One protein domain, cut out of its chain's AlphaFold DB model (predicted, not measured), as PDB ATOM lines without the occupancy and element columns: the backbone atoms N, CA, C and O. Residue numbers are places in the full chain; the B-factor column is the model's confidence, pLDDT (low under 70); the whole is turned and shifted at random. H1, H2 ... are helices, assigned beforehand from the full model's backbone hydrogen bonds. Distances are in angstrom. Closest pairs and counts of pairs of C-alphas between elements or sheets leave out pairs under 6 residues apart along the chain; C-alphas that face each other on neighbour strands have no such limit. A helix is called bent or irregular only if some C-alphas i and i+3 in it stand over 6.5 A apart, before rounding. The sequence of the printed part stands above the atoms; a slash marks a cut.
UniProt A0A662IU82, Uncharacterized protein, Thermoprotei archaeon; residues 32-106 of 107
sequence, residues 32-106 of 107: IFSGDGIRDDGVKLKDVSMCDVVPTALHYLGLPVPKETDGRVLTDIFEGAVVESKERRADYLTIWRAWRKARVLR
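What this domain is: This is residues 32 to 106 of the 107 residues of an uncharacterized protein of Thermoprotei archaeon (UniProt A0A662IU82). There is little regular structure: a body made mostly of loops, with the helix H1 among them, and an arm, residues 94 to 106, most of it H2, sticking out from it and making the length. The 75 printed residues hold two named helices, H1 then H2, with 24 residues, and no named strand: all helix. The whole is loose, radius of gyration of the C-alphas 15.7 A, spanning 54 by 24 by 16 A.

How they stand to each other: Start at H2, residues 92 to 104, where every O i to N i+4 pair is within hydrogen-bond range. It is apart from H1, residues 50 to 60, where 5 of 7 are. Before H2, residues 89 to 90 pair with residues 65 to 66, parallel.

Where its parts are: Find C-alpha 92 at (-42.031, 17.599, -8.981); H2 runs 18.5 A to C-alpha 104 at (-52.853, 8.519, 2.917). H1 runs 16.3 A from C-alpha 50 at (-35.467, 36.144, -18.088) and is only just irregular: C-alphas 51 and 54 are 6.6 A apart.

The domain as a whole: The farthest C-alphas, Asp 41 and Leu 105, are 54.0 A apart. The printed part has no cut; the link from H1 to H2, 31 residues, is long. Look for pLDDT under 70 at residue 106.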
ATOM      1  N   ILE A  32     -26.508  39.925 -13.654       92.56
ATOM      2  CA  ILE A  32     -25.096  39.838 -13.260       92.56
ATOM      3  C   ILE A  32     -24.921  38.595 -12.390       92.56
ATOM      4  O   ILE A  32     -25.681  38.393 -11.444       92.56
ATOM      5  N   PHE A  33     -23.902  37.794 -12.694       92.88
ATOM      6  CA  PHE A  33     -23.470  36.656 -11.887       92.88
ATOM      7  C   PHE A  33     -22.074  36.944 -11.333       92.88
ATOM      8  O   PHE A  33     -21.226  37.468 -12.050       92.88
ATOM      9  N   SER A  34     -21.844  36.641 -10.057       93.62
ATOM     10  CA  SER A  34     -20.555  36.847  -9.393       93.62
ATOM     11  C   SER A  34     -20.476  35.988  -8.134       93.62
ATOM     12  O   SER A  34     -21.478  35.841  -7.431       93.62
ATOM     13  N   GLY A  35     -19.294  35.445  -7.853       92.75
ATOM     14  CA  GLY A  35     -19.026  34.609  -6.687       92.75
ATOM     15  C   GLY A  35     -18.335  33.304  -7.064       92.75
ATOM     16  O   GLY A  35     -17.941  33.107  -8.211       92.75
ATOM     17  N   ASP A  36     -18.197  32.421  -6.081       94.56
ATOM     18  CA  ASP A  36     -17.516  31.137  -6.239       94.56
ATOM     19  C   ASP A  36     -18.129  30.301  -7.371       94.56
ATOM     20  O   ASP A  36     -19.344  30.149  -7.460       94.56
ATOM     21  N   GLY A  37     -17.290  29.728  -8.237       93.75
ATOM     22  CA  GLY A  37     -17.753  28.884  -9.344       93.75
ATOM     23  C   GLY A  37     -18.423  29.644 -10.495       93.75
ATOM     24  O   GLY A  37     -18.970  29.000 -11.391       93.75
ATOM     25  N   ILE A  38     -18.379  30.981 -10.489       95.38
ATOM     26  CA  ILE A  38     -18.730  31.844 -11.620       95.38
ATOM     27  C   ILE A  38     -17.440  32.371 -12.241       95.38
ATOM     28  O   ILE A  38     -16.553  32.821 -11.523       95.38
ATOM     29  N   ARG A  39     -17.360  32.357 -13.571       93.50
ATOM     30  CA  ARG A  39     -16.201  32.871 -14.307       93.50
ATOM     31  C   ARG A  39     -15.919  34.332 -13.975       93.50
ATOM     32  O   ARG A  39     -16.833  35.160 -13.950       93.50
ATOM     33  N   ASP A  40     -14.642  34.658 -13.817       93.06
ATOM     34  CA  ASP A  40     -14.156  36.010 -13.527       93.06
ATOM     35  C   ASP A  40     -13.687  36.787 -14.776       93.06
ATOM     36  O   ASP A  40     -13.379  37.977 -14.700       93.06
ATOM     37  N   ASP A  41     -13.716  36.152 -15.952       92.44
ATOM     38  CA  ASP A  41     -13.268  36.714 -17.233       92.44
ATOM     39  C   ASP A  41     -14.264  37.687 -17.894       92.44
ATOM     40  O   ASP A  41     -13.998  38.236 -18.967       92.44
ATOM     41  N   GLY A  42     -15.412  37.930 -17.256       85.62
ATOM     42  CA  GLY A  42     -16.399  38.909 -17.712       85.62
ATOM     43  C   GLY A  42     -17.163  38.490 -18.970       85.62
ATOM     44  O   GLY A  42     -17.508  39.350 -19.790       85.62
ATOM     45  N   VAL A  43     -17.433  37.188 -19.138       88.50
ATOM     46  CA  VAL A  43     -18.252  36.652 -20.239       88.50
ATOM     47  C   VAL A  43     -19.533  37.464 -20.453       88.50
ATOM     48  O   VAL A  43     -20.341  37.679 -19.550       88.50
ATOM     49  N   LYS A  44     -19.744  37.876 -21.709       88.75
ATOM     50  CA  LYS A  44     -21.000  38.478 -22.161       88.75
ATOM     51  C   LYS A  44     -21.871  37.420 -22.811       88.75
ATOM     52  O   LYS A  44     -21.567  36.942 -23.904       88.75
ATOM     53  N   LEU A  45     -22.970  37.098 -22.147       88.75
ATOM     54  CA  LEU A  45     -23.971  36.193 -22.686       88.75
ATOM     55  C   LEU A  45     -24.750  36.850 -23.832       88.75
ATOM     56  O   LEU A  45     -25.001  38.056 -23.830       88.75
ATOM     57  N   LYS A  46     -25.145  36.031 -24.807       88.38
ATOM     58  CA  LYS A  46     -26.040  36.400 -25.909       88.38
ATOM     59  C   LYS A  46     -27.323  35.583 -25.804       88.38
ATOM     60  O   LYS A  46     -27.300  34.484 -25.253       88.38
ATOM     61  N   ASP A  47     -28.419  36.124 -26.329       89.00
ATOM     62  CA  ASP A  47     -29.714  35.435 -26.418       89.00
ATOM     63  C   ASP A  47     -30.189  34.857 -25.072       89.00
ATOM     64  O   ASP A  47     -30.601  33.697 -24.988       89.00
ATOM     65  N   VAL A  48     -30.065  35.658 -24.007       92.62
ATOM     66  CA  VAL A  48     -30.514  35.310 -22.653       92.62
ATOM     67  C   VAL A  48     -31.967  35.711 -22.476       92.62
ATOM     68  O   VAL A  48     -32.353  36.838 -22.781       92.62
ATOM     69  N   SER A  49     -32.753  34.795 -21.922       92.56
ATOM     70  CA  SER A  49     -34.117  35.053 -21.487       92.56
ATOM     71  C   SER A  49     -34.174  35.254 -19.977       92.56
ATOM     72  O   SER A  49     -33.456  34.612 -19.211       92.56
ATOM     73  N   MET A  50     -35.117  36.073 -19.510       91.19
ATOM     74  CA  MET A  50     -35.467  36.144 -18.088       91.19
ATOM     75  C   MET A  50     -35.879  34.767 -17.528       91.19
ATOM     76  O   MET A  50     -35.660  34.487 -16.349       91.19
ATOM     77  N   CYS A  51     -36.415  33.877 -18.373       94.56
ATOM     78  CA  CYS A  51     -36.772  32.512 -17.985       94.56
ATOM     79  C   CYS A  51     -35.555  31.640 -17.628       94.56
ATOM     80  O   CYS A  51     -35.731  30.610 -16.979       94.56
ATOM     81  N   ASP A  52     -34.336  32.040 -18.002       95.69
ATOM     82  CA  ASP A  52     -33.106  31.283 -17.744       95.69
ATOM     83  C   ASP A  52     -32.579  31.470 -16.310       95.69
ATOM     84  O   ASP A  52     -31.777  30.672 -15.821       95.69
ATOM     85  N   VAL A  53     -33.049  32.499 -15.593       95.19
ATOM     86  CA  VAL A  53     -32.564  32.845 -14.245       95.19
ATOM     87  C   VAL A  53     -32.814  31.708 -13.252       95.19
ATOM     88  O   VAL A  53     -31.901  31.267 -12.556       95.19
ATOM     89  N   VAL A  54     -34.048  31.201 -13.205       96.38
ATOM     90  CA  VAL A  54     -34.448  30.130 -12.280       96.38
ATOM     91  C   VAL A  54     -33.701  28.813 -12.541       96.38
ATOM     92  O   VAL A  54     -33.102  28.302 -11.592       96.38
ATOM     93  N   PRO A  55     -33.688  28.235 -13.762       97.31
ATOM     94  CA  PRO A  55     -32.954  26.994 -14.012       97.31
ATOM     95  C   PRO A  55     -31.456  27.139 -13.722       97.31
ATOM     96  O   PRO A  55     -30.868  26.230 -13.139       97.31
ATOM     97  N   THR A  56     -30.854  28.288 -14.041       96.38
ATOM     98  CA  THR A  56     -29.438  28.563 -13.754       96.38
ATOM     99  C   THR A  56     -29.150  28.599 -12.253       96.38
ATOM    100  O   THR A  56     -28.224  27.934 -11.791       96.38
ATOM    101  N   ALA A  57     -29.972  29.302 -11.467       96.19
ATOM    102  CA  ALA A  57     -29.811  29.367 -10.014       96.19
ATOM    103  C   ALA A  57     -30.000  27.995  -9.346       96.19
ATOM    104  O   ALA A  57     -29.231  27.621  -8.463       96.19
ATOM    105  N   LEU A  58     -30.995  27.214  -9.780       97.00
ATOM    106  CA  LEU A  58     -31.207  25.858  -9.268       97.00
ATOM    107  C   LEU A  58     -30.017  24.945  -9.567       97.00
ATOM    108  O   LEU A  58     -29.584  24.209  -8.683       97.00
ATOM    109  N   HIS A  59     -29.476  25.019 -10.784       96.75
ATOM    110  CA  HIS A  59     -28.294  24.255 -11.165       96.75
ATOM    111  C   HIS A  59     -27.082  24.616 -10.298       96.75
ATOM    112  O   HIS A  59     -26.451  23.720  -9.743       96.75
ATOM    113  N   TYR A  60     -26.817  25.914 -10.117       96.00
ATOM    114  CA  TYR A  60     -25.740  26.413  -9.259       96.00
ATOM    115  C   TYR A  60     -25.854  25.899  -7.815       96.00
ATOM    116  O   TYR A  60     -24.873  25.472  -7.215       96.00
ATOM    117  N   LEU A  61     -27.075  25.854  -7.271       94.69
ATOM    118  CA  LEU A  61     -27.359  25.313  -5.936       94.69
ATOM    119  C   LEU A  61     -27.308  23.777  -5.867       94.69
ATOM    120  O   LEU A  61     -27.605  23.190  -4.825       94.69
ATOM    121  N   GLY A  62     -26.999  23.103  -6.976       94.38
ATOM    122  CA  GLY A  62     -27.016  21.653  -7.062       94.38
ATOM    123  C   GLY A  62     -28.410  21.073  -6.828       94.38
ATOM    124  O   GLY A  62     -28.511  19.973  -6.289       94.38
ATOM    125  N   LEU A  63     -29.480  21.778  -7.204       96.25
ATOM    126  CA  LEU A  63     -30.876  21.341  -7.113       96.25
ATOM    127  C   LEU A  63     -31.403  20.897  -8.489       96.25
ATOM    128  O   LEU A  63     -30.940  21.385  -9.520       96.25
ATOM    129  N   PRO A  64     -32.375  19.967  -8.548       96.56
ATOM    130  CA  PRO A  64     -32.941  19.566  -9.824       96.56
ATOM    131  C   PRO A  64     -33.858  20.652 -10.403       96.56
ATOM    132  O   PRO A  64     -34.747  21.173  -9.726       96.56
ATOM    133  N   VAL A  65     -33.681  20.938 -11.686       97.38
ATOM    134  CA  VAL A  65     -34.511  21.855 -12.470       97.38
ATOM    135  C   VAL A  65     -35.855  21.178 -12.790       97.38
ATOM    136  O   VAL A  65     -35.873  19.995 -13.147       97.38
ATOM    137  N   PRO A  66     -37.008  21.857 -12.660       96.81
ATOM    138  CA  PRO A  66     -38.279  21.293 -13.100       96.81
ATOM    139  C   PRO A  66     -38.238  20.883 -14.577       96.81
ATOM    140  O   PRO A  66     -37.692  21.583 -15.427       96.81
ATOM    141  N   LYS A  67     -38.821  19.726 -14.902       94.94
ATOM    142  CA  LYS A  67     -38.813  19.213 -16.279       94.94
ATOM    143  C   LYS A  67     -39.458  20.190 -17.270       94.94
ATOM    144  O   LYS A  67     -38.912  20.382 -18.349       94.94
ATOM    145  N   GLU A  68     -40.549  20.824 -16.853       93.50
ATOM    146  CA  GLU A  68     -41.372  21.747 -17.647       93.50
ATOM    147  C   GLU A  68     -40.917  23.216 -17.510       93.50
ATOM    148  O   GLU A  68     -41.731  24.130 -17.576       93.50
ATOM    149  N   THR A  69     -39.634  23.467 -17.225       95.06
ATOM    150  CA  THR A  69     -39.079  24.830 -17.204       95.06
ATOM    151  C   THR A  69     -38.870  25.347 -18.628       95.06
ATOM    152  O   THR A  69     -38.189  24.692 -19.414       95.06
ATOM    153  N   ASP A  70     -39.407  26.537 -18.923       94.44
ATOM    154  CA  ASP A  70     -39.313  27.189 -20.241       94.44
ATOM    155  C   ASP A  70     -37.891  27.664 -20.597       94.44
ATOM    156  O   ASP A  70     -37.531  27.731 -21.770       94.44
ATOM    157  N   GLY A  71     -37.087  28.024 -19.589       95.25
ATOM    158  CA  GLY A  71     -35.706  28.483 -19.759       95.25
ATOM    159  C   GLY A  71     -34.658  27.368 -19.727       95.25
ATOM    160  O   GLY A  71     -34.938  26.207 -19.411       95.25
ATOM    161  N   ARG A  72     -33.409  27.744 -19.999       95.56
ATOM    162  CA  ARG A  72     -32.237  26.857 -19.964       95.56
ATOM    163  C   ARG A  72     -31.247  27.257 -18.874       95.56
ATOM    164  O   ARG A  72     -31.213  28.400 -18.431       95.56
ATOM    165  N   VAL A  73     -30.409  26.309 -18.467       96.06
ATOM    166  CA  VAL A  73     -29.250  26.604 -17.621       96.06
ATOM    167  C   VAL A  73     -28.212  27.352 -18.462       96.06
ATOM    168  O   VAL A  73     -27.820  26.879 -19.529       96.06
ATOM    169  N   LEU A  74     -27.758  28.511 -17.989       95.62
ATOM    170  CA  LEU A  74     -26.701  29.303 -18.622       95.62
ATOM    171  C   LEU A  74     -25.327  28.737 -18.246       95.62
ATOM    172  O   LEU A  74     -24.598  29.338 -17.470       95.62
ATOM    173  N   THR A  75     -24.978  27.561 -18.768       93.44
ATOM    174  CA  THR A  75     -23.766  26.819 -18.370       93.44
ATOM    175  C   THR A  75     -22.464  27.584 -18.587       93.44
ATOM    176  O   THR A  75     -21.506  27.390 -17.846       93.44
ATOM    177  N   ASP A  76     -22.441  28.482 -19.572       92.62
ATOM    178  CA  ASP A  76     -21.244  29.215 -19.988       92.62
ATOM    179  C   ASP A  76     -20.714  30.191 -18.930       92.62
ATOM    180  O   ASP A  76     -19.587  30.665 -19.074       92.62
ATOM    181  N   ILE A  77     -21.507  30.491 -17.889       94.56
ATOM    182  CA  ILE A  77     -21.112  31.370 -16.776       94.56
ATOM    183  C   ILE A  77     -20.303  30.649 -15.698       94.56
ATOM    184  O   ILE A  77     -19.716  31.317 -14.851       94.56
ATOM    185  N   PHE A  78     -20.330  29.317 -15.672       95.00
ATOM    186  CA  PHE A  78     -19.750  28.540 -14.582       95.00
ATOM    187  C   PHE A  78     -18.275  28.213 -14.826       95.00
ATOM    188  O   PHE A  78     -17.820  28.121 -15.967       95.00
ATOM    189  N   GLU A  79     -17.547  27.977 -13.737       93.06
ATOM    190  CA  GLU A  79     -16.183  27.443 -13.730       93.06
ATOM    191  C   GLU A  79     -15.985  26.383 -12.630       93.06
ATOM    192  O   GLU A  79     -16.834  26.175 -11.757       93.06
ATOM    193  N   GLY A  80     -14.853  25.674 -12.683       89.31
ATOM    194  CA  GLY A  80     -14.474  24.688 -11.672       89.31
ATOM    195  C   GLY A  80     -15.491  23.553 -11.510       89.31
ATOM    196  O   GLY A  80     -15.984  22.984 -12.481       89.31
ATOM    197  N   ALA A  81     -15.812  23.204 -10.261       78.25
ATOM    198  CA  ALA A  81     -16.664  22.055  -9.936       78.25
ATOM    199  C   ALA A  81     -18.128  22.197 -10.402       78.25
ATOM    200  O   ALA A  81     -18.830  21.193 -10.551       78.25
ATOM    201  N   VAL A  82     -18.603  23.426 -10.634       83.81
ATOM    202  CA  VAL A  82     -19.973  23.660 -11.111       83.81
ATOM    203  C   VAL A  82     -20.109  23.244 -12.579       83.81
ATOM    204  O   VAL A  82     -21.124  22.668 -12.946       83.81
ATOM    205  N   VAL A  83     -19.061  23.409 -13.393       85.25
ATOM    206  CA  VAL A  83     -19.042  22.959 -14.803       85.25
ATOM    207  C   VAL A  83     -19.139  21.438 -14.919       85.25
ATOM    208  O   VAL A  83     -19.817  20.918 -15.802       85.25
ATOM    209  N   GLU A  84     -18.508  20.718 -13.995       81.69
ATOM    210  CA  GLU A  84     -18.532  19.249 -13.962       81.69
ATOM    211  C   GLU A  84     -19.876  18.686 -13.467       81.69
ATOM    212  O   GLU A  84     -20.167  17.489 -13.593       81.69
ATOM    213  N   SER A  85     -20.725  19.539 -12.889       85.56
ATOM    214  CA  SER A  85     -22.020  19.133 -12.362       85.56
ATOM    215  C   SER A  85     -23.017  18.902 -13.495       85.56
ATOM    216  O   SER A  85     -23.329  19.781 -14.293       85.56
ATOM    217  N   LYS A  86     -23.589  17.695 -13.555       89.19
ATOM    218  CA  LYS A  86     -24.646  17.395 -14.529       89.19
ATOM    219  C   LYS A  86     -25.938  18.118 -14.166       89.19
ATOM    220  O   LYS A  86     -26.409  18.021 -13.030       89.19
ATOM    221  N   GLU A  87     -26.568  18.745 -15.159       91.06
ATOM    222  CA  GLU A  87     -27.938  19.234 -15.022       91.06
ATOM    223  C   GLU A  87     -28.861  18.070 -14.653       91.06
ATOM    224  O   GLU A  87     -28.933  17.050 -15.342       91.06
ATOM    225  N   ARG A  88     -29.581  18.224 -13.541       95.00
ATOM    226  CA  ARG A  88     -30.578  17.252 -13.097       95.00
ATOM    227  C   ARG A  88     -31.958  17.826 -13.338       95.00
ATOM    228  O   ARG A  88     -32.203  18.973 -12.981       95.00
ATOM    229  N   ARG A  89     -32.872  17.012 -13.870       95.75
ATOM    230  CA  ARG A  89     -34.283  17.381 -14.035       95.75
ATOM    231  C   ARG A  89     -35.201  16.549 -13.155       95.75
ATOM    232  O   ARG A  89     -34.955  15.362 -12.955       95.75
ATOM    233  N   ALA A  90     -36.264  17.168 -12.646       96.31
ATOM    234  CA  ALA A  90     -37.265  16.508 -11.816       96.31
ATOM    235  C   ALA A  90     -38.699  16.822 -12.260       96.31
ATOM    236  O   ALA A  90     -39.046  17.957 -12.585       96.31
ATOM    237  N   ASP A  91     -39.555  15.802 -12.202       96.56
ATOM    238  CA  ASP A  91     -41.007  15.952 -12.265       96.56
ATOM    239  C   ASP A  91     -41.558  16.061 -10.837       96.56
ATOM    240  O   ASP A  91     -41.928  15.077 -10.186       96.56
ATOM    241  N   TYR A  92     -41.573  17.294 -10.332       93.94
ATOM    242  CA  TYR A  92     -42.031  17.599  -8.981       93.94
ATOM    243  C   TYR A  92     -43.497  17.217  -8.747       93.94
ATOM    244  O   TYR A  92     -43.852  16.816  -7.635       93.94
ATOM    245  N   LEU A  93     -44.349  17.283  -9.775       94.25
ATOM    246  CA  LEU A  93     -45.763  16.937  -9.650       94.25
ATOM    247  C   LEU A  93     -45.938  15.432  -9.437       94.25
ATOM    248  O   LEU A  93     -46.718  15.019  -8.571       94.25
ATOM    249  N   THR A  94     -45.199  14.613 -10.184       95.81
ATOM    250  CA  THR A  94     -45.190  13.157 -10.004       95.81
ATOM    251  C   THR A  94     -44.645  12.774  -8.629       95.81
ATOM    252  O   THR A  94     -45.299  12.007  -7.914       95.81
ATOM    253  N   ILE A  95     -43.522  13.368  -8.209       93.81
ATOM    254  CA  ILE A  95     -42.940  13.153  -6.872       93.81
ATOM    255  C   ILE A  95     -43.971  13.475  -5.784       93.81
ATOM    256  O   ILE A  95     -44.259  12.644  -4.921       93.81
ATOM    257  N   TRP A  96     -44.590  14.653  -5.845       93.69
ATOM    258  CA  TRP A  96     -45.571  15.081  -4.854       93.69
ATOM    259  C   TRP A  96     -46.828  14.203  -4.833       93.69
ATOM    260  O   TRP A  96     -47.341  13.870  -3.761       93.69
ATOM    261  N   ARG A  97     -47.329  13.770  -5.997       95.62
ATOM    262  CA  ARG A  97     -48.463  12.832  -6.088       95.62
ATOM    263  C   ARG A  97     -48.144  11.488  -5.431       95.62
ATOM    264  O   ARG A  97     -48.998  10.971  -4.708       95.62
ATOM    265  N   ALA A  98     -46.944  10.948  -5.644       94.50
ATOM    266  CA  ALA A  98     -46.501   9.712  -5.000       94.50
ATOM    267  C   ALA A  98     -46.425   9.872  -3.472       94.50
ATOM    268  O   ALA A  98     -47.009   9.072  -2.739       94.50
ATOM    269  N   TRP A  99     -45.808  10.961  -3.000       93.75
ATOM    270  CA  TRP A  99     -45.729  11.297  -1.576       93.75
ATOM    271  C   TRP A  99     -47.104  11.414  -0.916       93.75
ATOM    272  O   TRP A  99     -47.329  10.843   0.151       93.75
ATOM    273  N   ARG A 100     -48.056  12.106  -1.555       94.56
ATOM    274  CA  ARG A 100     -49.420  12.229  -1.023       94.56
ATOM    275  C   ARG A 100     -50.132  10.884  -0.914       94.56
ATOM    276  O   ARG A 100     -50.735  10.627   0.124       94.56
ATOM    277  N   LYS A 101     -50.040  10.019  -1.933       92.56
ATOM    278  CA  LYS A 101     -50.633   8.669  -1.883       92.56
ATOM    279  C   LYS A 101     -50.042   7.840  -0.742       92.56
ATOM    280  O   LYS A 101     -50.793   7.274   0.044       92.56
ATOM    281  N   ALA A 102     -48.714   7.826  -0.615       91.75
ATOM    282  CA  ALA A 102     -48.026   7.106   0.454       91.75
ATOM    283  C   ALA A 102     -48.419   7.606   1.854       91.75
ATOM    284  O   ALA A 102     -48.486   6.817   2.791       91.75
ATOM    285  N   ARG A 103     -48.707   8.908   2.001       89.62
ATOM    286  CA  ARG A 103     -49.137   9.489   3.280       89.62
ATOM    287  C   ARG A 103     -50.565   9.097   3.664       89.62
ATOM    288  O   ARG A 103     -50.811   8.875   4.840       89.62
ATOM    289  N   VAL A 104     -51.472   8.989   2.692       83.19
ATOM    290  CA  VAL A 104     -52.853   8.519   2.917       83.19
ATOM    291  C   VAL A 104     -52.884   7.030   3.272       83.19
ATOM    292  O   VAL A 104     -53.625   6.646   4.156       83.19
ATOM    293  N   LEU A 105     -52.039   6.207   2.641       72.31
ATOM    294  CA  LEU A 105     -51.919   4.764   2.924       72.31
ATOM    295  C   LEU A 105     -51.259   4.437   4.279       72.31
ATOM    296  O   LEU A 105     -51.204   3.272   4.663       72.31
ATOM    297  N   ARG A 106     -50.701   5.440   4.969       67.94
ATOM    298  CA  ARG A 106     -50.095   5.320   6.307       67.94
ATOM    299  C   ARG A 106     -51.029   5.778   7.441       67.94
ATOM    300  O   ARG A 106     -50.578   5.807   8.585       67.94
TER     301      ARG A 106